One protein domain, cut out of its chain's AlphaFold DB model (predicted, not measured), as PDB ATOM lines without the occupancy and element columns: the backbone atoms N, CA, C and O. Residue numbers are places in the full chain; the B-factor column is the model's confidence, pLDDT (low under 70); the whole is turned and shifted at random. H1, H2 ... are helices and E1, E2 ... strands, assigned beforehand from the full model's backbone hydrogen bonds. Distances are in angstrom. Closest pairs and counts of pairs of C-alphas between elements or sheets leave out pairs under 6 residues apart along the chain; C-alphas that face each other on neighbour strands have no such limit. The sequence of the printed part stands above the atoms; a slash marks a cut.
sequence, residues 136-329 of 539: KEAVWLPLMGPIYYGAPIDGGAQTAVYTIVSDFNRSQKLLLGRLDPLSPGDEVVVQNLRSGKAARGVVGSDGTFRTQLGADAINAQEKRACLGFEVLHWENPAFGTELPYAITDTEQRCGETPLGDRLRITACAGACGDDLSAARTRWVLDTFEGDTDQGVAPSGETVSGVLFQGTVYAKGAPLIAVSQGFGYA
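What this domain is: This is residues 136 to 329 of the 539 residues of an uncharacterized protein of Deltaproteobacteria bacterium (UniProt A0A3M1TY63). Two four-stranded sheets, E3 E2 E1 E6 and E5 E4 E8 E9, stand face to face as a sandwich, drawn together at one side where E5 meets E6; a third, small sheet, E7 E12 E11 E10, curled like part of a barrel, packs on the edge strand E3 through E11. H1 packs on the first sheet near the turn between E2 and E3, and H2 only grazes the third. The printed part has 194 residues, with two named helices and twelve named strands in the order H1 E1 E2 E3 E4 E5 E6 H2 E7 E8 E9 E10 E11 E12; it is mostly strand, with 88 residues, under half, in named elements. The first two sheets are antiparallel, the third mixed. The whole is compact, with a radius of gyration of the C-alphas of 16.8 A, and only just elongated, spanning 52 by 34 by 33 A.

How they stand to each other: H1, residues 136 to 144, is on the sheet of E1, 147 to 153, E2, 158 to 167, E3, 170 to 179, and E6, 209 to 212, at a height over the sheet of 6.0 A; the closest C-alphas of H1 and E2 are those of Leu 141 and Ser 166, 5.7 A. E1, E2 and E3 form a meander, each strand the antiparallel neighbour of the one before, with N 149 and O 162 at 2.9 A and N 163 and O 174 at 2.9 A. E4, 187 to 192, and E5, 198 to 202, form a hairpin, with N 190 and O 199 at 2.8 A. E5 and E6 touch, with the C-alphas of Gly 201 and Thr 211 closest at 5.0 A. H2, 220 to 227, has every O i to N i+4 pair within hydrogen-bond range, H1 3 of 5. E7, 245 to 247, is parallel to E12, 311 to 314, with N 247 and O 312 at 2.8 A. E8, 263 to 268, and E9, 281 to 285, form a hairpin, with N 265 and O 285 at 2.9 A. E10, 293 to 296, E11, 302 to 308, and E12 form a second meander, with N 295 and O 303 at 2.9 A and N 313 and O 306 at 2.8 A. E3 and E11 touch, with the C-alphas of Leu 174 and Val 306 closest at 6.8 A.

Where its parts are: H1 begins at C-alpha 136, (148.577, 256.883, 219.047). E2 is 27.2 A long, E3 26.6 A and E1 18.7 A. E12 ends at C-alpha 314, (169.683, 248.188, 237.254).

The domain as a whole: The C-alphas farthest apart, of Ala 238 and Ala 278, are 55.2 A apart. The printed part has no cut. The links H2 to E7, E7 to E8 and E8 to E9 are long. Residues 232 to 241 have pLDDT under 70.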
ATOM      1  N   LYS A 136     148.015 258.146 219.555       84.50
ATOM      2  CA  LYS A 136     148.577 256.883 219.047       84.50
ATOM      3  C   LYS A 136     149.355 256.147 220.124       84.50
ATOM      4  O   LYS A 136     149.239 254.929 220.247       84.50
ATOM      5  N   GLU A 137     150.145 256.894 220.873       89.62
ATOM      6  CA  GLU A 137     150.964 256.403 221.961       89.62
ATOM      7  C   GLU A 137     150.047 255.931 223.088       89.62
ATOM      8  O   GLU A 137     149.952 254.730 223.304       89.62
ATOM      9  N   ALA A 138     149.250 256.812 223.688       87.81
ATOM     10  CA  ALA A 138     148.488 256.492 224.892       87.81
ATOM     11  C   ALA A 138     147.341 255.483 224.685       87.81
ATOM     12  O   ALA A 138     146.969 254.775 225.624       87.81
ATOM     13  N   VAL A 139     146.785 255.372 223.470       89.44
ATOM     14  CA  VAL A 139     145.704 254.416 223.164       89.44
ATOM     15  C   VAL A 139     146.243 253.150 222.504       89.44
ATOM     16  O   VAL A 139     146.028 252.045 223.002       89.44
ATOM     17  N   TRP A 140     146.943 253.257 221.371       88.56
ATOM     18  CA  TRP A 140     147.301 252.065 220.593       88.56
ATOM     19  C   TRP A 140     148.532 251.344 221.115       88.56
ATOM     20  O   TRP A 140     148.605 250.119 220.967       88.56
ATOM     21  N   LEU A 141     149.494 252.051 221.709       90.81
ATOM     22  CA  LEU A 141     150.708 251.402 222.185       90.81
ATOM     23  C   LEU A 141     150.438 250.478 223.382       90.81
ATOM     24  O   LEU A 141     150.924 249.355 223.315       90.81
ATOM     25  N   PRO A 142     149.611 250.812 224.394       91.81
ATOM     26  CA  PRO A 142     149.223 249.846 225.425       91.81
ATOM     27  C   PRO A 142     148.345 248.703 224.899       91.81
ATOM     28  O   PRO A 142     148.451 247.573 225.370       91.81
ATOM     29  N   LEU A 143     147.498 248.943 223.889       91.12
ATOM     30  CA  LEU A 143     146.714 247.868 223.262       91.12
ATOM     31  C   LEU A 143     147.601 246.861 222.523       91.12
ATOM     32  O   LEU A 143     147.340 245.657 222.538       91.12
ATOM     33  N   MET A 144     148.644 247.346 221.853       91.25
ATOM     34  CA  MET A 144     149.528 246.515 221.041       91.25
ATOM     35  C   MET A 144     150.769 246.020 221.776       91.25
ATOM     36  O   MET A 144     151.357 245.027 221.359       91.25
ATOM     37  N   GLY A 145     151.217 246.742 222.791       92.12
ATOM     38  CA  GLY A 145     152.478 246.528 223.476       92.12
ATOM     39  C   GLY A 145     152.330 245.768 224.792       92.12
ATOM     40  O   GLY A 145     151.226 245.336 225.125       92.12
ATOM     41  N   PRO A 146     153.437 245.593 225.533       95.88
ATOM     42  CA  PRO A 146     154.803 245.972 225.154       95.88
ATOM     43  C   PRO A 146     155.289 245.315 223.850       95.88
ATOM     44  O   PRO A 146     154.999 244.145 223.577       95.88
ATOM     45  N   ILE A 147     155.993 246.080 223.009       97.25
ATOM     46  CA  ILE A 147     156.557 245.585 221.744       97.25
ATOM     47  C   ILE A 147     158.041 245.306 221.950       97.25
ATOM     48  O   ILE A 147     158.789 246.199 222.324       97.25
ATOM     49  N   TYR A 148     158.491 244.109 221.603       97.81
ATOM     50  CA  TYR A 148     159.899 243.734 221.633       97.81
ATOM     51  C   TYR A 148     160.473 243.821 220.227       97.81
ATOM     52  O   TYR A 148     159.908 243.275 219.274       97.81
ATOM     53  N   TYR A 149     161.589 244.526 220.101       97.75
ATOM     54  CA  TYR A 149     162.218 244.835 218.826       97.75
ATOM     55  C   TYR A 149     163.716 244.584 218.906       97.75
ATOM     56  O   TYR A 149     164.366 245.047 219.839       97.75
ATOM     57  N   GLY A 150     164.273 243.906 217.910       98.19
ATOM     58  CA  GLY A 150     165.717 243.765 217.762       98.19
ATOM     59  C   GLY A 150     166.212 244.361 216.461       98.19
ATOM     60  O   GLY A 150     165.529 244.267 215.443       98.19
ATOM     61  N   ALA A 151     167.406 244.946 216.495       98.00
ATOM     62  CA  ALA A 151     168.090 245.440 215.306       98.00
ATOM     63  C   ALA A 151     169.598 245.191 215.371       98.00
ATOM     64  O   ALA A 151     170.171 245.237 216.467       98.00
ATOM     65  N   PRO A 152     170.256 244.989 214.217       97.69
ATOM     66  CA  PRO A 152     171.706 244.939 214.165       97.69
ATOM     67  C   PRO A 152     172.299 246.302 214.541       97.69
ATOM     68  O   PRO A 152     171.824 247.348 214.095       97.69
ATOM     69  N   ILE A 153     173.360 246.282 215.342       96.94
ATOM     70  CA  ILE A 153     174.191 247.445 215.683       96.94
ATOM     71  C   ILE A 153     175.653 247.152 215.331       96.94
ATOM     72  O   ILE A 153     176.002 246.014 215.009       96.94
ATOM     73  N   ASP A 154     176.498 248.185 215.345       94.38
ATOM     74  CA  ASP A 154     177.942 248.070 215.096       94.38
ATOM     75  C   ASP A 154     178.273 247.309 213.800       94.38
ATOM     76  O   ASP A 154     179.097 246.397 213.760       94.38
ATOM     77  N   GLY A 155     177.556 247.644 212.720       91.25
ATOM     78  CA  GLY A 155     177.718 246.994 211.415       91.25
ATOM     79  C   GLY A 155     177.247 245.536 211.366       91.25
ATOM     80  O   GLY A 155     177.653 244.805 210.466       91.25
ATOM     81  N   GLY A 156     176.410 245.104 212.316       92.31
ATOM     82  CA  GLY A 156     175.909 243.731 212.424       92.31
ATOM     83  C   GLY A 156     176.736 242.835 213.348       92.31
ATOM     84  O   GLY A 156     176.497 241.630 213.385       92.31
ATOM     85  N   ALA A 157     177.691 243.397 214.094       95.38
ATOM     86  CA  ALA A 157     178.482 242.646 215.067       95.38
ATOM     87  C   ALA A 157     177.663 242.208 216.292       95.38
ATOM     88  O   ALA A 157     177.990 241.201 216.914       95.38
ATOM     89  N   GLN A 158     176.602 242.946 216.629       97.06
ATOM     90  CA  GLN A 158     175.696 242.645 217.738       97.06
ATOM     91  C   GLN A 158     174.243 242.920 217.341       97.06
ATOM     92  O   GLN A 158     173.963 243.640 216.383       97.06
ATOM     93  N   THR A 159     173.305 242.361 218.104       98.12
ATOM     94  CA  THR A 159     171.881 242.720 218.053       98.12
ATOM     95  C   THR A 159     171.516 243.487 219.317       98.12
ATOM     96  O   THR A 159     171.654 242.965 220.423       98.12
ATOM     97  N   ALA A 160     171.027 244.715 219.171       98.31
ATOM     98  CA  ALA A 160     170.415 245.443 220.274       98.31
ATOM     99  C   ALA A 160     168.944 245.045 220.390       98.31
ATOM    100  O   ALA A 160     168.198 245.140 219.412       98.31
ATOM    101  N   VAL A 161     168.536 244.605 221.578       98.50
ATOM    102  CA  VAL A 161     167.154 244.239 221.900       98.50
ATOM    103  C   VAL A 161     166.529 245.352 222.723       98.50
ATOM    104  O   VAL A 161     167.093 245.795 223.719       98.50
ATOM    105  N   TYR A 162     165.348 245.788 222.310       98.44
ATOM    106  CA  TYR A 162     164.593 246.873 222.911       98.44
ATOM    107  C   TYR A 162     163.190 246.418 223.293       98.44
ATOM    108  O   TYR A 162     162.617 245.536 222.646       98.44
ATOM    109  N   THR A 163     162.606 247.097 224.275       98.12
ATOM    110  CA  THR A 163     161.152 247.176 224.424       98.12
ATOM    111  C   THR A 163     160.673 248.569 224.028       98.12
ATOM    112  O   THR A 163     161.340 249.566 224.305       98.12
ATOM    113  N   ILE A 164     159.545 248.639 223.330       97.38
ATOM    114  CA  ILE A 164     158.847 249.873 222.982       97.38
ATOM    115  C   ILE A 164     157.553 249.890 223.786       97.38
ATOM    116  O   ILE A 164     156.713 248.991 223.648       97.38
ATOM    117  N   VAL A 165     157.419 250.909 224.626       95.94
ATOM    118  CA  VAL A 165     156.345 251.052 225.612       95.94
ATOM    119  C   VAL A 165     155.754 252.455 225.567       95.94
ATOM    120  O   VAL A 165     156.391 253.388 225.073       95.94
ATOM    121  N   SER A 166     154.523 252.583 226.058       92.75
ATOM    122  CA  SER A 166     153.897 253.889 226.251       92.75
ATOM    123  C   SER A 166     154.446 254.529 227.511       92.75
ATOM    124  O   SER A 166     154.501 253.884 228.558       92.75
ATOM    125  N   ASP A 167     154.793 255.797 227.389       90.38
ATOM    126  CA  ASP A 167     155.052 256.707 228.487       90.38
ATOM    127  C   ASP A 167     154.028 257.830 228.374       90.38
ATOM    128  O   ASP A 167     154.248 258.841 227.708       90.38
ATOM    129  N   PHE A 168     152.823 257.532 228.862       85.69
ATOM    130  CA  PHE A 168     151.616 258.322 228.618       85.69
ATOM    131  C   PHE A 168     151.402 258.564 227.125       85.69
ATOM    132  O   PHE A 168     151.166 257.618 226.371       85.69
ATOM    133  N   ASN A 169     151.532 259.817 226.705       85.88
ATOM    134  CA  ASN A 169     151.320 260.305 225.352       85.88
ATOM    135  C   ASN A 169     152.604 260.265 224.490       85.88
ATOM    136  O   ASN A 169     152.651 260.823 223.394       85.88
ATOM    137  N   ARG A 170     153.659 259.586 224.953       89.19
ATOM    138  CA  ARG A 170     154.910 259.376 224.217       89.19
ATOM    139  C   ARG A 170     155.216 257.891 224.073       89.19
ATOM    140  O   ARG A 170     154.803 257.058 224.877       89.19
ATOM    141  N   SER A 171     155.980 257.542 223.044       92.50
ATOM    142  CA  SER A 171     156.587 256.216 222.934       92.50
ATOM    143  C   SER A 171     158.020 256.268 223.445       92.50
ATOM    144  O   SER A 171     158.800 257.090 222.965       92.50
ATOM    145  N   GLN A 172     158.392 255.347 224.327       94.12
ATOM    146  CA  GLN A 172     159.773 255.164 224.768       94.12
ATOM    147  C   GLN A 172     160.345 253.871 224.200       94.12
ATOM    148  O   GLN A 172     159.667 252.843 224.147       94.12
ATOM    149  N   LYS A 173     161.608 253.924 223.772       96.44
ATOM    150  CA  LYS A 173     162.358 252.770 223.269       96.44
ATOM    151  C   LYS A 173     163.512 252.475 224.220       96.44
ATOM    152  O   LYS A 173     164.540 253.140 224.183       96.44
ATOM    153  N   LEU A 174     163.342 251.442 225.031       97.38
ATOM    154  CA  LEU A 174     164.231 251.107 226.136       97.38
ATOM    155  C   LEU A 174     165.158 249.962 225.735       97.38
ATOM    156  O   LEU A 174     164.685 248.924 225.266       97.38
ATOM    157  N   LEU A 175     166.470 250.143 225.891       98.19
ATOM    158  CA  LEU A 175     167.463 249.117 225.568       98.19
ATOM    159  C   LEU A 175     167.465 248.034 226.648       98.19
ATOM    160  O   LEU A 175     167.915 248.276 227.757       98.19
ATOM    161  N   LEU A 176     167.035 246.822 226.311       98.25
ATOM    162  CA  LEU A 176     167.085 245.689 227.235       98.25
ATOM    163  C   LEU A 176     168.459 245.017 227.261       98.25
ATOM    164  O   LEU A 176     168.826 244.448 228.282       98.25
ATOM    165  N   GLY A 177     169.218 245.071 226.161       97.81
ATOM    166  CA  GLY A 177     170.563 244.500 226.096       97.81
ATOM    167  C   GLY A 177     171.188 244.533 224.702       97.81
ATOM    168  O   GLY A 177     170.492 244.679 223.694       97.81
ATOM    169  N   ARG A 178     172.514 244.375 224.647       98.06
ATOM    170  CA  ARG A 178     173.290 244.150 223.416       98.06
ATOM    171  C   ARG A 178     173.800 242.715 223.430       98.06
ATOM    172  O   ARG A 178     174.530 242.339 224.341       98.06
ATOM    173  N   LEU A 179     173.375 241.918 222.459       97.88
ATOM    174  CA  LEU A 179     173.549 240.467 222.447       97.88
ATOM    175  C   LEU A 179     174.261 240.005 221.176       97.88
ATOM    176  O   LEU A 179     174.430 240.776 220.225       97.88
ATOM    177  N   ASP A 180     174.649 238.731 221.159       97.50
ATOM    178  CA  ASP A 180     175.250 238.105 219.984       97.50
ATOM    179  C   ASP A 180     174.345 238.259 218.747       97.50
ATOM    180  O   ASP A 180     173.108 238.243 218.857       97.50
ATOM    181  N   PRO A 181     174.945 238.420 217.556       97.19
ATOM    182  CA  PRO A 181     174.213 238.759 216.350       97.19
ATOM    183  C   PRO A 181     173.254 237.644 215.931       97.19
ATOM    184  O   PRO A 181     173.585 236.454 215.970       97.19
ATOM    185  N   LEU A 182     172.068 238.044 215.475       97.56
ATOM    186  CA  LEU A 182     171.081 237.148 214.885       97.56
ATOM    187  C   LEU A 182     171.222 237.074 213.366       97.56
ATOM    188  O   LEU A 182     171.618 238.033 212.706       97.56
ATOM    189  N   SER A 183     170.886 235.915 212.804       96.62
ATOM    190  CA  SER A 183     170.850 235.702 211.355       96.62
ATOM    191  C   SER A 183     169.412 235.761 210.827       96.62
ATOM    192  O   SER A 183     168.498 235.342 211.538       96.62
ATOM    193  N   PRO A 184     169.178 236.209 209.579       97.88
ATOM    194  CA  PRO A 184     167.865 236.093 208.951       97.88
ATOM    195  C   PRO A 184     167.311 234.664 209.039       97.88
ATOM    196  O   PRO A 184     168.015 233.699 208.733       97.88
ATOM    197  N   GLY A 185     166.050 234.535 209.452       97.50
ATOM    198  CA  GLY A 185     165.385 233.252 209.696       97.50
ATOM    199  C   GLY A 185     165.563 232.673 211.105       97.50
ATOM    200  O   GLY A 185     164.866 231.711 211.428       97.50
ATOM    201  N   ASP A 186     166.431 233.246 211.946       98.38
ATOM    202  CA  ASP A 186     166.439 232.956 213.385       98.38
ATOM    203  C   ASP A 186     165.093 233.377 214.008       98.38
ATOM    204  O   ASP A 186     164.445 234.328 213.559       98.38
ATOM    205  N   GLU A 187     164.648 232.649 215.031       98.44
ATOM    206  CA  GLU A 187     163.409 232.937 215.756       98.44
ATOM    207  C   GLU A 187     163.717 233.471 217.156       98.44
ATOM    208  O   GLU A 187     164.608 232.978 217.850       98.44
ATOM    209  N   VAL A 188     162.949 234.470 217.579       98.44
ATOM    210  CA  VAL A 188     162.967 235.031 218.927       98.44
ATOM    211  C   VAL A 188     161.624 234.766 219.589       98.44
ATOM    212  O   VAL A 188     160.575 235.106 219.041       98.44
ATOM    213  N   VAL A 189     161.653 234.176 220.780       98.38
ATOM    214  CA  VAL A 189     160.481 233.923 221.619       98.38
ATOM    215  C   VAL A 189     160.558 234.794 222.863       98.38
ATOM    216  O   VAL A 189     161.509 234.703 223.633       98.38
ATOM    217  N   VAL A 190     159.534 235.613 223.079       98.00
ATOM    218  CA  VAL A 190     159.330 236.362 224.321       98.00
ATOM    219  C   VAL A 190     158.309 235.612 225.160       98.00
ATOM    220  O   VAL A 190     157.247 235.255 224.654       98.00
ATOM    221  N   GLN A 191     158.618 235.370 226.429       98.00
ATOM    222  CA  GLN A 191     157.770 234.647 227.369       98.00
ATOM    223  C   GLN A 191     157.426 235.530 228.563       98.00
ATOM    224  O   GLN A 191     158.308 236.155 229.150       98.00
ATOM    225  N   ASN A 192     156.157 235.512 228.958       97.94
ATOM    226  CA  ASN A 192     155.685 236.054 230.221       97.94
ATOM    227  C   ASN A 192     155.556 234.876 231.187       97.94
ATOM    228  O   ASN A 192     154.684 234.019 231.033       97.94
ATOM    229  N   LEU A 193     156.453 234.819 232.166       97.12
ATOM    230  CA  LEU A 193     156.594 233.675 233.064       97.12
ATOM    231  C   LEU A 193     155.451 233.579 234.082       97.12
ATOM    232  O   LEU A 193     155.208 232.500 234.615       97.12
ATOM    233  N   ARG A 194     154.724 234.677 234.323       94.94
ATOM    234  CA  ARG A 194     153.543 234.684 235.194       94.94
ATOM    235  C   ARG A 194     152.326 234.103 234.482       94.94
ATOM    236  O   ARG A 194     151.633 233.263 235.048       94.94
ATOM    237  N   SER A 195     152.053 234.547 233.254       95.56
ATOM    238  CA  SER A 195     150.883 234.084 232.492       95.56
ATOM    239  C   SER A 195     151.129 232.793 231.705       95.56
ATOM    240  O   SER A 195     150.176 232.167 231.245       95.56
ATOM    241  N   GLY A 196     152.393 232.405 231.512       95.38
ATOM    242  CA  GLY A 196     152.802 231.273 230.678       95.38
ATOM    243  C   GLY A 196     152.644 231.517 229.173       95.38
ATOM    244  O   GLY A 196     152.891 230.611 228.377       95.38
ATOM    245  N   LYS A 197     152.225 232.719 228.757       95.62
ATOM    246  CA  LYS A 197     152.061 233.076 227.343       95.62
ATOM    247  C   LYS A 197     153.411 233.374 226.699       95.62
ATOM    248  O   LYS A 197     154.339 233.854 227.352       95.62
ATOM    249  N   ALA A 198     153.486 233.145 225.392       96.25
ATOM    250  CA  ALA A 198     154.655 233.464 224.592       96.25
ATOM    251  C   ALA A 198     154.263 234.098 223.255       96.25
ATOM    252  O   ALA A 198     153.211 233.786 222.693       96.25
ATOM    253  N   ALA A 199     155.133 234.963 222.746       95.81
ATOM    254  CA  ALA A 199     155.032 235.561 221.426       95.81
ATOM    255  C   ALA A 199     156.322 235.299 220.652       95.81
ATOM    256  O   ALA A 199     157.407 235.270 221.231       95.81
ATOM    257  N   ARG A 200     156.198 235.082 219.343       96.44
ATOM    258  CA  ARG A 200     157.317 234.733 218.462       96.44
ATOM    259  C   ARG A 200     157.533 235.831 217.427       96.44
ATOM    260  O   ARG A 200     156.573 236.460 216.980       96.44
ATOM    261  N   GLY A 201     158.784 236.063 217.059       96.50
ATOM    262  CA  GLY A 201     159.192 236.950 215.977       96.50
ATOM    263  C   GLY A 201     160.310 236.296 215.176       96.50
ATOM    264  O   GLY A 201     161.224 235.718 215.755       96.50
ATOM    265  N   VAL A 202     160.237 236.374 213.851       97.94
ATOM    266  CA  VAL A 202     161.282 235.857 212.958       97.94
ATOM    267  C   VAL A 202     162.159 237.017 212.512       97.94
ATOM    268  O   VAL A 202     161.646 238.091 212.191       97.94
ATOM    269  N   VAL A 203     163.469 236.797 212.491       98.38
ATOM    270  CA  VAL A 203     164.448 237.784 212.039       98.38
ATOM    271  C   VAL A 203     164.354 237.937 210.522       98.38
ATOM    272  O   VAL A 203     164.511 236.970 209.770       98.38
ATOM    273  N   GLY A 204     164.076 239.158 210.075       97.88
ATOM    274  CA  GLY A 204     163.964 239.535 208.674       97.88
ATOM    275  C   GLY A 204     165.308 239.562 207.948       97.88
ATOM    276  O   GLY A 204     166.380 239.402 208.531       97.88
ATOM    277  N   SER A 205     165.259 239.795 206.636       97.00
ATOM    278  CA  SER A 205     166.460 239.917 205.796       97.00
ATOM    279  C   SER A 205     167.334 241.122 206.147       97.00
ATOM    280  O   SER A 205     168.516 241.132 205.819       97.00
ATOM    281  N   ASP A 206     166.757 242.132 206.793       96.12
ATOM    282  CA  ASP A 206     167.446 243.312 207.317       96.12
ATOM    283  C   ASP A 206     168.059 243.080 208.713       96.12
ATOM    284  O   ASP A 206     168.630 243.998 209.297       96.12
ATOM    285  N   GLY A 207     167.950 241.862 209.255       96.00
ATOM    286  CA  GLY A 207     168.445 241.502 210.581       96.00
ATOM    287  C   GLY A 207     167.557 241.984 211.731       96.00
ATOM    288  O   GLY A 207     167.941 241.829 212.889       96.00
ATOM    289  N   THR A 208     166.387 242.565 211.447       98.06
ATOM    290  CA  THR A 208     165.471 243.042 212.488       98.06
ATOM    291  C   THR A 208     164.441 241.984 212.864       98.06
ATOM    292  O   THR A 208     164.075 241.130 212.057       98.06
ATOM    293  N   PHE A 209     163.934 242.036 214.094       97.75
ATOM    294  CA  PHE A 209     162.735 241.293 214.480       97.75
ATOM    295  C   PHE A 209     161.783 242.195 215.253       97.75
ATOM    296  O   PHE A 209     162.191 243.165 215.894       97.75
ATOM    297  N   ARG A 210     160.500 241.834 215.237       96.75
ATOM    298  CA  ARG A 210     159.479 242.454 216.077       96.75
ATOM    299  C   ARG A 210     158.475 241.407 216.532       96.75
ATOM    300  O   ARG A 210     157.992 240.620 215.724       96.75
ATOM    301  N   THR A 211     158.128 241.443 217.809       96.12
ATOM    302  CA  THR A 211     156.980 240.720 218.360       96.12
ATOM    303  C   THR A 211     156.367 241.521 219.504       96.12
ATOM    304  O   THR A 211     156.911 242.547 219.909       96.12
ATOM    305  N   GLN A 212     155.222 241.095 220.018       95.25
ATOM    306  CA  GLN A 212     154.543 241.765 221.120       95.25
ATOM    307  C   GLN A 212     153.863 240.737 222.006       95.25
ATOM    308  O   GLN A 212     153.335 239.739 221.515       95.25
ATOM    309  N   LEU A 213     153.894 240.977 223.311       95.88
ATOM    310  CA  LEU A 213     153.350 240.061 224.299       95.88
ATOM    311  C   LEU A 213     152.691 240.858 225.412       95.88
ATOM    312  O   LEU A 213     153.320 241.749 225.973       95.88
ATOM    313  N   GLY A 214     151.452 240.493 225.741       96.25
ATOM    314  CA  GLY A 214     150.739 241.107 226.852       96.25
ATOM    315  C   GLY A 214     151.437 240.826 228.181       96.25
ATOM    316  O   GLY A 214     151.848 239.689 228.456       96.25
ATOM    317  N   ALA A 215     151.577 241.866 228.990       97.00
ATOM    318  CA  ALA A 215     152.237 241.817 230.283       97.00
ATOM    319  C   ALA A 215     151.695 242.916 231.196       97.00
ATOM    320  O   ALA A 215     151.299 243.976 230.711       97.00
ATOM    321  N   ASP A 216     151.721 242.663 232.501       95.88
ATOM    322  CA  ASP A 216     151.349 243.641 233.519       95.88
ATOM    323  C   ASP A 216     152.596 244.295 234.131       95.88
ATOM    324  O   ASP A 216     153.632 243.649 234.314       95.88
ATOM    325  N   ALA A 217     152.470 245.567 234.497       95.75
ATOM    326  CA  ALA A 217     153.404 246.301 235.342       95.75
ATOM    327  C   ALA A 217     152.638 247.384 236.100       95.75
ATOM    328  O   ALA A 217     151.632 247.882 235.594       95.75
ATOM    329  N   ILE A 218     153.109 247.747 237.291       95.25
ATOM    330  CA  ILE A 218     152.531 248.887 238.009       95.25
ATOM    331  C   ILE A 218     152.879 250.191 237.287       95.25
ATOM    332  O   ILE A 218     153.936 250.303 236.659       95.25
ATOM    333  N   ASN A 219     152.000 251.185 237.381       92.19
ATOM    334  CA  ASN A 219     152.254 252.497 236.790       92.19
ATOM    335  C   ASN A 219     153.283 253.301 237.612       92.19
ATOM    336  O   ASN A 219     153.670 252.915 238.720       92.19
ATOM    337  N   ALA A 220     153.742 254.435 237.079       91.75
ATOM    338  CA  ALA A 220     154.756 255.258 237.733       91.75
ATOM    339  C   ALA A 220     154.333 255.734 239.137       91.75
ATOM    340  O   ALA A 220     155.144 255.724 240.062       91.75
ATOM    341  N   GLN A 221     153.067 256.107 239.325       89.69
ATOM    342  CA  GLN A 221     152.557 256.624 240.600       89.69
ATOM    343  C   GLN A 221     152.516 255.528 241.669       89.69
ATOM    344  O   GLN A 221     152.961 255.736 242.798       89.69
ATOM    345  N   GLU A 222     152.046 254.336 241.303       92.88
ATOM    346  CA  GLU A 222     152.085 253.141 242.150       92.88
ATOM    347  C   GLU A 222     153.527 252.771 242.506       92.88
ATOM    348  O   GLU A 222     153.829 252.478 243.664       92.88
ATOM    349  N   LYS A 223     154.435 252.848 241.527       92.19
ATOM    350  CA  LYS A 223     155.869 252.610 241.716       92.19
ATOM    351  C   LYS A 223     156.474 253.600 242.712       92.19
ATOM    352  O   LYS A 223     157.150 253.172 243.645       92.19
ATOM    353  N   ARG A 224     156.192 254.899 242.570       90.75
ATOM    354  CA  ARG A 224     156.645 255.948 243.498       90.75
ATOM    355  C   ARG A 224     156.110 255.717 244.905       90.75
ATOM    356  O   ARG A 224     156.886 255.721 245.856       90.75
ATOM    357  N   ALA A 225     154.810 255.463 245.040       90.62
ATOM    358  CA  ALA A 225     154.180 255.200 246.332       90.62
ATOM    359  C   ALA A 225     154.761 253.955 247.022       90.62
ATOM    360  O   ALA A 225     154.925 253.933 248.240       90.62
ATOM    361  N   CYS A 226     155.092 252.927 246.242       91.00
ATOM    362  CA  CYS A 226     155.645 251.672 246.731       91.00
ATOM    363  C   CYS A 226     157.114 251.767 247.156       91.00
ATOM    364  O   CYS A 226     157.495 251.229 248.195       91.00
ATOM    365  N   LEU A 227     157.940 252.420 246.341       89.06
ATOM    366  CA  LEU A 227     159.386 252.496 246.546       89.06
ATOM    367  C   LEU A 227     159.798 253.689 247.419       89.06
ATOM    368  O   LEU A 227     160.904 253.697 247.954       89.06
ATOM    369  N   GLY A 228     158.913 254.676 247.587       87.38
ATOM    370  CA  GLY A 228     159.113 255.814 248.480       87.38
ATOM    371  C   GLY A 228     160.237 256.756 248.050       87.38
ATOM    372  O   GLY A 228     160.841 257.392 248.911       87.38
ATOM    373  N   PHE A 229     160.549 256.828 246.750       85.38
ATOM    374  CA  PHE A 229     161.569 257.746 246.245       85.38
ATOM    375  C   PHE A 229     161.009 259.156 246.032       85.38
ATOM    376  O   PHE A 229     159.839 259.350 245.683       85.38
ATOM    377  N   GLU A 230     161.871 260.149 246.240       78.75
ATOM    378  CA  GLU A 230     161.592 261.528 245.855       78.75
ATOM    379  C   GLU A 230     161.745 261.670 244.344       78.75
ATOM    380  O   GLU A 230     162.688 261.146 243.750       78.75
ATOM    381  N   VAL A 231     160.795 262.361 243.722       72.75
ATOM    382  CA  VAL A 231     160.860 262.619 242.290       72.75
ATOM    383  C   VAL A 231     161.911 263.677 242.010       72.75
ATOM    384  O   VAL A 231     162.000 264.684 242.709       72.75
ATOM    385  N   LEU A 232     162.713 263.420 240.983       64.56
ATOM    386  CA  LEU A 232     163.656 264.395 240.465       64.56
ATOM    387  C   LEU A 232     162.886 265.540 239.825       64.56
ATOM    388  O   LEU A 232     161.932 265.278 239.120       64.56
ATOM    389  N   HIS A 233     163.313 266.785 240.008       59.72
ATOM    390  CA  HIS A 233     162.837 267.891 239.180       59.72
ATOM    391  C   HIS A 233     163.835 268.098 238.043       59.72
ATOM    392  O   HIS A 233     164.851 268.770 238.237       59.72
ATOM    393  N   TRP A 234     163.579 267.526 236.863       52.12
ATOM    394  CA  TRP A 234     164.523 267.655 235.742       52.12
ATOM    395  C   TRP A 234     164.709 269.113 235.285       52.12
ATOM    396  O   TRP A 234     165.806 269.493 234.878       52.12
ATOM    397  N   GLU A 235     163.687 269.961 235.441       48.88
ATOM    398  CA  GLU A 235     163.766 271.402 235.153       48.88
ATOM    399  C   GLU A 235     164.359 272.236 236.302       48.88
ATOM    400  O   GLU A 235     164.694 273.407 236.110       48.88
ATOM    401  N   ASN A 236     164.519 271.664 237.504       45.66
ATOM    402  CA  ASN A 236     165.058 272.386 238.656       45.66
ATOM    403  C   ASN A 236     166.031 271.538 239.499       45.66
ATOM    404  O   ASN A 236     165.672 271.044 240.574       45.66
ATOM    405  N   PRO A 237     167.304 271.436 239.064       46.34
ATOM    406  CA  PRO A 237     168.342 270.650 239.738       46.34
ATOM    407  C   PRO A 237     168.644 271.086 241.180       46.34
ATOM    408  O   PRO A 237     169.366 270.398 241.894       46.34
ATOM    409  N   ALA A 238     168.129 272.237 241.628       46.28
ATOM    410  CA  ALA A 238     168.346 272.750 242.977       46.28
ATOM    411  C   ALA A 238     167.501 272.041 244.058       46.28
ATOM    412  O   ALA A 238     167.729 272.292 245.242       46.28
ATOM    413  N   PHE A 239     166.547 271.175 243.680       45.44
ATOM    414  CA  PHE A 239     165.579 270.560 244.603       45.44
ATOM    415  C   PHE A 239     165.636 269.017 244.705       45.44
ATOM    416  O   PHE A 239     164.735 268.439 245.303       45.44
ATOM    417  N   GLY A 240     166.673 268.329 244.198       46.94
ATOM    418  CA  GLY A 240     166.789 266.860 244.314       46.94
ATOM    419  C   GLY A 240     168.179 266.288 243.991       46.94
ATOM    420  O   GLY A 240     169.044 266.998 243.483       46.94
ATOM    421  N   THR A 241     168.419 265.009 244.322       51.94
ATOM    422  CA  THR A 241     169.695 264.293 244.093       51.94
ATOM    423  C   THR A 241     170.057 264.198 242.607       51.94
ATOM    424  O   THR A 241     169.181 263.979 241.784       51.94
ATOM    425  N   GLU A 242     171.346 264.281 242.252       70.94
ATOM    426  CA  GLU A 242     171.825 264.332 240.850       70.94
ATOM    427  C   GLU A 242     171.450 263.114 239.969       70.94
ATOM    428  O   GLU A 242     171.602 263.184 238.752       70.94
ATOM    429  N   LEU A 243     170.958 262.004 240.542       81.31
ATOM    430  CA  LEU A 243     170.624 260.770 239.822       81.31
ATOM    431  C   LEU A 243     169.308 260.125 240.326       81.31
ATOM    432  O   LEU A 243     169.010 260.216 241.520       81.31
ATOM    433  N   PRO A 244     168.541 259.443 239.449       87.56
ATOM    434  CA  PRO A 244     167.257 258.804 239.774       87.56
ATOM    435  C   PRO A 244     167.403 257.574 240.672       87.56
ATOM    436  O   PRO A 244     168.464 256.950 240.735       87.56
ATOM    437  N   TYR A 245     166.313 257.173 241.331       90.88
ATOM    438  CA  TYR A 245     166.279 255.954 242.141       90.88
ATOM    439  C   TYR A 245     166.496 254.707 241.273       90.88
ATOM    440  O   TYR A 245     165.815 254.518 240.261       90.88
ATOM    441  N   ALA A 246     167.416 253.830 241.676       93.75
ATOM    442  CA  ALA A 246     167.681 252.580 240.979       93.75
ATOM    443  C   ALA A 246     167.001 251.379 241.649       93.75
ATOM    444  O   ALA A 246     167.219 251.084 242.824       93.75
ATOM    445  N   ILE A 247     166.233 250.631 240.859       95.06
ATOM    446  CA  ILE A 247     165.630 249.356 241.232       95.06
ATOM    447  C   ILE A 247     166.664 248.257 240.983       95.06
ATOM    448  O   ILE A 247     166.904 247.860 239.840       95.06
ATOM    449  N   THR A 248     167.285 247.774 242.057       94.44
ATOM    450  CA  THR A 248     168.253 246.665 242.016       94.44
ATOM    451  C   THR A 248     167.616 245.295 242.247       94.44
ATOM    452  O   THR A 248     168.160 244.292 241.795       94.44
ATOM    453  N   ASP A 249     166.446 245.252 242.889       93.81
ATOM    454  CA  ASP A 249     165.605 244.061 243.029       93.81
ATOM    455  C   ASP A 249     164.253 244.299 242.343       93.81
ATOM    456  O   ASP A 249     163.351 244.932 242.888       93.81
ATOM    457  N   THR A 250     164.111 243.799 241.119       94.69
ATOM    458  CA  THR A 250     162.867 243.906 240.344       94.69
ATOM    459  C   THR A 250     161.819 242.868 240.752       94.69
ATOM    460  O   THR A 250     160.675 242.952 240.301       94.69
ATOM    461  N   GLU A 251     162.173 241.897 241.600       91.38
ATOM    462  CA  GLU A 251     161.240 240.917 242.166       91.38
ATOM    463  C   GLU A 251     160.562 241.429 243.446       91.38
ATOM    464  O   GLU A 251     159.631 240.785 243.947       91.38
ATOM    465  N   GLN A 252     160.956 242.616 243.928       90.19
ATOM    466  CA  GLN A 252     160.247 243.346 244.971       90.19
ATOM    467  C   GLN A 252     158.750 243.482 244.636       90.19
ATOM    468  O   GLN A 252     158.325 243.576 243.480       90.19
ATOM    469  N   ARG A 253     157.924 243.491 245.687       90.75
ATOM    470  CA  ARG A 253     156.468 243.618 245.586       90.75
ATOM    471  C   ARG A 253     155.947 244.819 246.365       90.75
ATOM    472  O   ARG A 253     156.432 245.131 247.450       90.75
ATOM    473  N   CYS A 254     154.907 245.431 245.821       88.56
ATOM    474  CA  CYS A 254     154.115 246.503 246.404       88.56
ATOM    475  C   CYS A 254     152.878 245.885 247.058       88.56
ATOM    476  O   CYS A 254     151.832 245.713 246.431       88.56
ATOM    477  N   GLY A 255     153.035 245.436 248.306       88.31
ATOM    478  CA  GLY A 255     152.073 244.524 248.923       88.31
ATOM    479  C   GLY A 255     152.098 243.163 248.222       88.31
ATOM    480  O   GLY A 255     153.129 242.493 248.194       88.31
ATOM    481  N   GLU A 256     150.972 242.749 247.640       88.19
ATOM    482  CA  GLU A 256     150.877 241.487 246.885       88.19
ATOM    483  C   GLU A 256     151.224 241.638 245.391       88.19
ATOM    484  O   GLU A 256     151.420 240.632 244.699       88.19
ATOM    485  N   THR A 257     151.342 242.874 244.899       91.12
ATOM    486  CA  THR A 257     151.521 243.190 243.476       91.12
ATOM    487  C   THR A 257     153.010 243.270 243.116       91.12
ATOM    488  O   THR A 257     153.736 244.039 243.742       91.12
ATOM    489  N   PRO A 258     153.516 242.497 242.139       94.88
ATOM    490  CA  PRO A 258     154.892 242.651 241.654       94.88
ATOM    491  C   PRO A 258     155.074 243.972 240.896       94.88
ATOM    492  O   PRO A 258     154.114 244.475 240.317       94.88
ATOM    493  N   LEU A 259     156.306 244.493 240.833       96.50
ATOM    494  CA  LEU A 259     156.620 245.674 240.010       96.50
ATOM    495  C   LEU A 259     156.264 245.464 238.525       96.50
ATOM    496  O   LEU A 259     155.820 246.389 237.850       96.50
ATOM    497  N   GLY A 260     156.414 244.234 238.035       97.31
ATOM    498  CA  GLY A 260     155.942 243.810 236.724       97.31
ATOM    499  C   GLY A 260     156.094 242.314 236.504       97.31
ATOM    500  O   GLY A 260     156.717 241.601 237.296       97.31
ATOM    501  N   ASP A 261     155.494 241.819 235.431       97.81
ATOM    502  CA  ASP A 261     155.550 240.408 235.072       97.81
ATOM    503  C   ASP A 261     156.971 239.999 234.696       97.81
ATOM    504  O   ASP A 261     157.635 240.671 233.909       97.81
ATOM    505  N   ARG A 262     157.436 238.855 235.208       98.06
ATOM    506  CA  ARG A 262     158.757 238.317 234.863       98.06
ATOM    507  C   ARG A 262     158.793 237.862 233.413       98.06
ATOM    508  O   ARG A 262     157.909 237.130 232.961       98.06
ATOM    509  N   LEU A 263     159.844 238.269 232.711       98.38
ATOM    510  CA  LEU A 263     160.016 238.002 231.291       98.38
ATOM    511  C   LEU A 263     161.266 237.171 231.025       98.38
ATOM    512  O   LEU A 263     162.268 237.264 231.730       98.38
ATOM    513  N   ARG A 264     161.208 236.397 229.945       98.19
ATOM    514  CA  ARG A 264     162.367 235.735 229.348       98.19
ATOM    515  C   ARG A 264     162.304 235.889 227.839       98.19
ATOM    516  O   ARG A 264     161.278 235.584 227.237       98.19
ATOM    517  N   ILE A 265     163.400 236.328 227.230       98.38
ATOM    518  CA  ILE A 265     163.539 236.412 225.776       98.38
ATOM    519  C   ILE A 265     164.593 235.403 225.337       98.38
ATOM    520  O   ILE A 265     165.724 235.424 225.814       98.38
ATOM    521  N   THR A 266     164.232 234.495 224.442       98.50
ATOM    522  CA  THR A 266     165.121 233.450 223.925       98.50
ATOM    523  C   THR A 266     165.235 233.587 222.421       98.50
ATOM    524  O   THR A 266     164.218 233.618 221.736       98.50
ATOM    525  N   ALA A 267     166.459 233.637 221.904       98.31
ATOM    526  CA  ALA A 267     166.704 233.555 220.471       98.31
ATOM    527  C   ALA A 267     167.307 232.203 220.105       98.31
ATOM    528  O   ALA A 267     168.178 231.692 220.814       98.31
ATOM    529  N   CYS A 268     166.879 231.641 218.979       98.25
ATOM    530  CA  CYS A 268     167.322 230.342 218.495       98.25
ATOM    531  C   CYS A 268     167.873 230.444 217.077       98.25
ATOM    532  O   CYS A 268     167.440 231.271 216.280       98.25
ATOM    533  N   ALA A 269     168.817 229.566 216.751       97.19
ATOM    534  CA  ALA A 269     169.262 229.366 215.385       97.19
ATOM    535  C   ALA A 269     168.145 228.669 214.588       97.19
ATOM    536  O   ALA A 269     167.888 227.477 214.789       97.19
ATOM    537  N   GLY A 270     167.493 229.406 213.688       95.75
ATOM    538  CA  GLY A 270     166.240 228.986 213.054       95.75
ATOM    539  C   GLY A 270     165.047 228.951 214.021       95.75
ATOM    540  O   GLY A 270     165.011 229.672 215.015       95.75
ATOM    541  N   ALA A 271     164.062 228.094 213.737       95.50
ATOM    542  CA  ALA A 271     162.873 227.940 214.576       95.50
ATOM    543  C   ALA A 271     163.224 227.391 215.970       95.50
ATOM    544  O   ALA A 271     163.927 226.385 216.088       95.50
ATOM    545  N   CYS A 272     162.672 228.000 217.022       95.00
ATOM    546  CA  CYS A 272     162.872 227.541 218.394       95.00
ATOM    547  C   CYS A 272     162.110 226.243 218.701       95.00
ATOM    548  O   CYS A 272     162.492 225.503 219.601       95.00
ATOM    549  N   GLY A 273     161.032 225.958 217.962       91.62
ATOM    550  CA  GLY A 273     160.107 224.871 218.290       91.62
ATOM    551  C   GLY A 273     159.280 225.171 219.546       91.62
ATOM    552  O   GLY A 273     159.376 226.255 220.128       91.62
ATOM    553  N   ASP A 274     158.419 224.235 219.939       89.06
ATOM    554  CA  ASP A 274     157.539 224.398 221.108       89.06
ATOM    555  C   ASP A 274     158.252 224.114 222.435       89.06
ATOM    556  O   ASP A 274     157.968 224.768 223.437       89.06
ATOM    557  N   ASP A 275     159.215 223.189 222.436       91.31
ATOM    558  CA  ASP A 275     160.070 222.902 223.588       91.31
ATOM    559  C   ASP A 275     161.381 223.693 223.497       91.31
ATOM    560  O   ASP A 275     162.341 223.281 222.841       91.31
ATOM    561  N   LEU A 276     161.429 224.827 224.202       90.50
ATOM    562  CA  LEU A 276     162.611 225.692 224.241       90.50
ATOM    563  C   LEU A 276     163.840 225.023 224.877       90.50
ATOM    564  O   LEU A 276     164.955 225.480 224.641       90.50
ATOM    565  N   SER A 277     163.680 223.944 225.653       88.81
ATOM    566  CA  SER A 277     164.823 223.225 226.238       88.81
ATOM    567  C   SER A 277     165.605 222.409 225.203       88.81
ATOM    568  O   SER A 277     166.795 222.154 225.384       88.81
ATOM    569  N   ALA A 278     164.952 222.049 224.094       88.94
ATOM    570  CA  ALA A 278     165.552 221.361 222.957       88.94
ATOM    571  C   ALA A 278     165.988 222.323 221.833       88.94
ATOM    572  O   ALA A 278     166.540 221.882 220.818       88.94
ATOM    573  N   ALA A 279     165.731 223.626 221.988       92.06
ATOM    574  CA  ALA A 279     166.042 224.624 220.981       92.06
ATOM    575  C   ALA A 279     167.556 224.822 220.812       92.06
ATOM    576  O   ALA A 279     168.349 224.695 221.746       92.06
ATOM    577  N   ARG A 280     167.973 225.195 219.599       95.81
ATOM    578  CA  ARG A 280     169.354 225.620 219.325       95.81
ATOM    579  C   ARG A 280     169.541 227.070 219.757       95.81
ATOM    580  O   ARG A 280     169.596 227.963 218.917       95.81
ATOM    581  N   THR A 281     169.585 227.298 221.060       97.06
ATOM    582  CA  THR A 281     169.634 228.637 221.651       97.06
ATOM    583  C   THR A 281     170.907 229.387 221.262       97.06
ATOM    584  O   THR A 281     172.015 228.882 221.428       97.06
ATOM    585  N   ARG A 282     170.732 230.609 220.751       96.75
ATOM    586  CA  ARG A 282     171.787 231.612 220.551       96.75
ATOM    587  C   ARG A 282     172.105 232.288 221.878       96.75
ATOM    588  O   ARG A 282     173.252 232.314 222.300       96.75
ATOM    589  N   TRP A 283     171.067 232.799 222.533       97.69
ATOM    590  CA  TRP A 283     171.155 233.494 223.808       97.69
ATOM    591  C   TRP A 283     169.802 233.514 224.518       97.69
ATOM    592  O   TRP A 283     168.745 233.300 223.915       97.69
ATOM    593  N   VAL A 284     169.862 233.792 225.818       98.06
ATOM    594  CA  VAL A 284     168.713 234.052 226.683       98.06
ATOM    595  C   VAL A 284     168.948 235.393 227.365       98.06
ATOM    596  O   VAL A 284     170.030 235.628 227.889       98.06
ATOM    597  N   LEU A 285     167.933 236.249 227.346       98.44
ATOM    598  CA  LEU A 285     167.879 237.499 228.090       98.44
ATOM    599  C   LEU A 285     166.759 237.381 229.131       98.44
ATOM    600  O   LEU A 285     165.576 237.400 228.783       98.44
ATOM    601  N   ASP A 286     167.130 237.201 230.395       98.00
ATOM    602  CA  ASP A 286     166.214 237.160 231.545       98.00
ATOM    603  C   ASP A 286     166.626 238.104 232.693       98.00
ATOM    604  O   ASP A 286     166.009 238.106 233.767       98.00
ATOM    605  N   THR A 287     167.588 238.983 232.409       98.31
ATOM    606  CA  THR A 287     168.025 240.145 233.193       98.31
ATOM    607  C   THR A 287     168.036 241.398 232.314       98.31
ATOM    608  O   THR A 287     168.080 241.310 231.085       98.31
ATOM    609  N   PHE A 288     167.963 242.580 232.925       98.12
ATOM    610  CA  PHE A 288     168.265 243.831 232.234       98.12
ATOM    611  C   PHE A 288     169.768 243.898 231.956       98.12
ATOM    612  O   PHE A 288     170.569 243.839 232.878       98.12
ATOM    613  N   GLU A 289     170.162 244.055 230.697       98.06
ATOM    614  CA  GLU A 289     171.567 244.186 230.279       98.06
ATOM    615  C   GLU A 289     171.883 245.564 229.674       98.06
ATOM    616  O   GLU A 289     173.025 245.840 229.295       98.06
ATOM    617  N   GLY A 290     170.872 246.432 229.578       93.06
ATOM    618  CA  GLY A 290     171.021 247.831 229.198       93.06
ATOM    619  C   GLY A 290     171.777 248.640 230.254       93.06
ATOM    620  O   GLY A 290     171.663 248.399 231.452       93.06
ATOM    621  N   ASP A 291     172.570 249.593 229.780       93.69
ATOM    622  CA  ASP A 291     173.475 250.437 230.566       93.69
ATOM    623  C   ASP A 291     173.490 251.880 230.041       93.69
ATOM    624  O   ASP A 291     174.534 252.527 229.969       93.69
ATOM    625  N   THR A 292     172.326 252.367 229.609       91.25
ATOM    626  CA  THR A 292     172.172 253.697 229.006       91.25
ATOM    627  C   THR A 292     172.183 254.821 230.031       91.25
ATOM    628  O   THR A 292     172.575 255.933 229.689       91.25
ATOM    629  N   ASP A 293     171.799 254.524 231.271       93.81
ATOM    630  CA  ASP A 293     171.537 255.514 232.311       93.81
ATOM    631  C   ASP A 293     172.206 255.128 233.636       93.81
ATOM    632  O   ASP A 293     172.637 253.988 233.837       93.81
ATOM    633  N   GLN A 294     172.283 256.089 234.556       93.00
ATOM    634  CA  GLN A 294     172.792 255.891 235.912       93.00
ATOM    635  C   GLN A 294     171.712 256.214 236.938       93.00
ATOM    636  O   GLN A 294     170.933 257.144 236.752       93.00
ATOM    637  N   GLY A 295     171.689 255.462 238.034       91.25
ATOM    638  CA  GLY A 295     170.808 255.711 239.171       91.25
ATOM    639  C   GLY A 295     171.485 255.380 240.495       91.25
ATOM    640  O   GLY A 295     172.570 254.797 240.521       91.25
ATOM    641  N   VAL A 296     170.847 255.748 241.601       91.69
ATOM    642  CA  VAL A 296     171.330 255.495 242.963       91.69
ATOM    643  C   VAL A 296     170.526 254.358 243.577       91.69
ATOM    644  O   VAL A 296     169.310 254.454 243.735       91.69
ATOM    645  N   ALA A 297     171.202 253.265 243.916       92.06
ATOM    646  CA  ALA A 297     170.595 252.139 244.611       92.06
ATOM    647  C   ALA A 297     170.238 252.511 246.067       92.06
ATOM    648  O   ALA A 297     170.840 253.427 246.630       92.06
ATOM    649  N   PRO A 298     169.355 251.755 246.749       88.00
ATOM    650  CA  PRO A 298     169.045 251.975 248.169       88.00
ATOM    651  C   PRO A 298     170.264 251.936 249.105       88.00
ATOM    652  O   PRO A 298     170.229 252.493 250.198       88.00
ATOM    653  N   SER A 299     171.348 251.278 248.685       90.31
ATOM    654  CA  SER A 299     172.635 251.253 249.390       90.31
ATOM    655  C   SER A 299     173.422 252.569 249.298       90.31
ATOM    656  O   SER A 299     174.408 252.726 250.017       90.31
ATOM    657  N   GLY A 300     173.023 253.491 248.418       89.19
ATOM    658  CA  GLY A 300     173.751 254.712 248.064       89.19
ATOM    659  C   GLY A 300     174.767 254.537 246.929       89.19
ATOM    660  O   GLY A 300     175.432 255.499 246.558       89.19
ATOM    661  N   GLU A 301     174.911 253.330 246.373       93.06
ATOM    662  CA  GLU A 301     175.821 253.066 245.253       93.06
ATOM    663  C   GLU A 301     175.228 253.541 243.920       93.06
ATOM    664  O   GLU A 301     174.048 253.322 243.638       93.06
ATOM    665  N   THR A 302     176.062 254.150 243.074       94.75
ATOM    666  CA  THR A 302     175.697 254.452 241.688       94.75
ATOM    667  C   THR A 302     175.761 253.188 240.843       94.75
ATOM    668  O   THR A 302     176.814 252.564 240.720       94.75
ATOM    669  N   VAL A 303     174.649 252.845 240.202       95.56
ATOM    670  CA  VAL A 303     174.536 251.691 239.309       95.56
ATOM    671  C   VAL A 303     174.155 252.139 237.904       95.56
ATOM    672  O   VAL A 303     173.509 253.170 237.723       95.56
ATOM    673  N   SER A 304     174.561 251.357 236.903       96.62
ATOM    674  CA  SER A 304     174.110 251.544 235.519       96.62
ATOM    675  C   SER A 304     172.841 250.740 235.254       96.62
ATOM    676  O   SER A 304     172.614 249.704 235.885       96.62
ATOM    677  N   GLY A 305     172.020 251.207 234.321       96.75
ATOM    678  CA  GLY A 305     170.779 250.536 233.968       96.75
ATOM    679  C   GLY A 305     170.008 251.257 232.876       96.75
ATOM    680  O   GLY A 305     170.588 251.947 232.037       96.75
ATOM    681  N   VAL A 306     168.691 251.079 232.903       96.12
ATOM    682  CA  VAL A 306     167.756 251.643 231.925       96.12
ATOM    683  C   VAL A 306     166.759 252.542 232.641       96.12
ATOM    684  O   VAL A 306     166.039 252.066 233.520       96.12
ATOM    685  N   LEU A 307     166.702 253.823 232.277       93.94
ATOM    686  CA  LEU A 307     165.747 254.770 232.850       93.94
ATOM    687  C   LEU A 307     164.351 254.578 232.247       93.94
ATOM    688  O   LEU A 307     164.176 254.574 231.030       93.94
ATOM    689  N   PHE A 308     163.344 254.458 233.107       94.75
ATOM    690  CA  PHE A 308     161.944 254.554 232.716       94.75
ATOM    691  C   PHE A 308     161.075 255.010 233.892       94.75
ATOM    692  O   PHE A 308     161.124 254.425 234.981       94.75
ATOM    693  N   GLN A 309     160.263 256.039 233.647       92.25
ATOM    694  CA  GLN A 309     159.298 256.611 234.588       92.25
ATOM    695  C   GLN A 309     159.884 256.913 235.982       92.25
ATOM    696  O   GLN A 309     159.485 256.315 236.991       92.25
ATOM    697  N   GLY A 310     160.911 257.771 236.000       88.38
ATOM    698  CA  GLY A 310     161.608 258.241 237.206       88.38
ATOM    699  C   GLY A 310     162.529 257.225 237.891       88.38
ATOM    700  O   GLY A 310     163.116 257.533 238.926       88.38
ATOM    701  N   THR A 311     162.684 256.016 237.339       92.12
ATOM    702  CA  THR A 311     163.483 254.940 237.953       92.12
ATOM    703  C   THR A 311     164.444 254.278 236.981       92.12
ATOM    704  O   THR A 311     164.096 254.059 235.823       92.12
ATOM    705  N   VAL A 312     165.622 253.887 237.464       95.31
ATOM    706  CA  VAL A 312     166.600 253.100 236.700       95.31
ATOM    707  C   VAL A 312     166.467 251.626 237.050       95.31
ATOM    708  O   VAL A 312     166.663 251.231 238.193       95.31
ATOM    709  N   TYR A 313     166.173 250.791 236.062       97.00
ATOM    710  CA  TYR A 313     166.204 249.338 236.201       97.00
ATOM    711  C   TYR A 313     167.655 248.879 236.075       97.00
ATOM    712  O   TYR A 313     168.241 248.986 234.996       97.00
ATOM    713  N   ALA A 314     168.251 248.446 237.187       97.88
ATOM    714  CA  ALA A 314     169.683 248.188 237.254       97.88
ATOM    715  C   ALA A 314     170.104 247.028 236.344       97.88
ATOM    716  O   ALA A 314     169.414 246.013 236.225       97.88
ATOM    717  N   LYS A 315     171.285 247.149 235.738       97.69
ATOM    718  CA  LYS A 315     171.899 246.064 234.976       97.69
ATOM    719  C   LYS A 315     172.117 244.829 235.856       97.69
ATOM    720  O   LYS A 315     172.542 244.939 237.003       97.69
ATOM    721  N   GLY A 316     171.832 243.650 235.312       97.50
ATOM    722  CA  GLY A 316     171.835 242.369 236.012       97.50
ATOM    723  C   GLY A 316     170.583 242.118 236.858       97.50
ATOM    724  O   GLY A 316     170.381 240.987 237.301       97.50
ATOM    725  N   ALA A 317     169.722 243.124 237.066       97.69
ATOM    726  CA  ALA A 317     168.464 242.913 237.762       97.69
ATOM    727  C   ALA A 317     167.547 242.026 236.913       97.69
ATOM    728  O   ALA A 317     167.576 242.098 235.678       97.69
ATOM    729  N   PRO A 318     166.713 241.191 237.542       98.12
ATOM    730  CA  PRO A 318     165.864 240.295 236.788       98.12
ATOM    731  C   PRO A 318     164.923 241.028 235.803       98.12
ATOM    732  O   PRO A 318     164.338 242.060 236.126       98.12
ATOM    733  N   LEU A 319     164.768 240.513 234.577       98.50
ATOM    734  CA  LEU A 319     163.940 241.147 233.546       98.50
ATOM    735  C   LEU A 319     162.449 241.053 233.905       98.50
ATOM    736  O   LEU A 319     161.910 239.959 234.124       98.50
ATOM    737  N   ILE A 320     161.783 242.202 233.928       98.12
ATOM    738  CA  ILE A 320     160.333 242.329 234.092       98.12
ATOM    739  C   ILE A 320     159.753 243.231 233.006       98.12
ATOM    740  O   ILE A 320     160.473 244.022 232.391       98.12
ATOM    741  N   ALA A 321     158.447 243.138 232.775       97.56
ATOM    742  CA  ALA A 321     157.736 244.168 232.039       97.56
ATOM    743  C   ALA A 321     157.808 245.482 232.827       97.56
ATOM    744  O   ALA A 321     157.534 245.510 234.023       97.56
ATOM    745  N   VAL A 322     158.203 246.565 232.159       95.88
ATOM    746  CA  VAL A 322     158.295 247.901 232.777       95.88
ATOM    747  C   VAL A 322     157.022 248.727 232.592       95.88
ATOM    748  O   VAL A 322     156.866 249.755 233.234       95.88
ATOM    749  N   SER A 323     156.130 248.283 231.705       94.94
ATOM    750  CA  SER A 323     154.856 248.923 231.384       94.94
ATOM    751  C   SER A 323     153.818 247.847 231.072       94.94
ATOM    752  O   SER A 323     154.160 246.789 230.533       94.94
ATOM    753  N   GLN A 324     152.564 248.122 231.421       94.44
ATOM    754  CA  GLN A 324     151.439 247.246 231.120       94.44
ATOM    755  C   GLN A 324     151.020 247.332 229.647       94.44
ATOM    756  O   GLN A 324     151.139 248.374 228.998       94.44
ATOM    757  N   GLY A 325     150.457 246.247 229.125       94.38
ATOM    758  CA  GLY A 325     149.804 246.259 227.824       94.38
ATOM    759  C   GLY A 325     149.226 244.909 227.414       94.38
ATOM    760  O   GLY A 325     149.579 243.854 227.941       94.38
ATOM    761  N   PHE A 326     148.299 244.941 226.458       92.88
ATOM    762  CA  PHE A 326     147.517 243.771 226.058       92.88
ATOM    763  C   PHE A 326     148.220 242.875 225.026       92.88
ATOM    764  O   PHE A 326     147.847 241.710 224.871       92.88
ATOM    765  N   GLY A 327     149.227 243.388 224.314       93.38
ATOM    766  CA  GLY A 327     149.991 242.629 223.320       93.38
ATOM    767  C   GLY A 327     149.207 242.216 222.069       93.38
ATOM    768  O   GLY A 327     149.556 241.215 221.438       93.38
ATOM    769  N   TYR A 328     148.135 242.924 221.694       91.81
ATOM    770  CA  TYR A 328     147.359 242.567 220.504       91.81
ATOM    771  C   TYR A 328     148.138 242.820 219.209       91.81
ATOM    772  O   TYR A 328     148.700 243.890 218.970       91.81
ATOM    773  N   ALA A 329     148.092 241.851 218.294       87.25
ATOM    774  CA  ALA A 329     148.547 242.064 216.926       87.25
ATOM    775  C   ALA A 329     147.534 242.891 216.120       87.25
ATOM    776  O   ALA A 329     146.313 242.776 216.291       87.25
TER     777      ALA A 329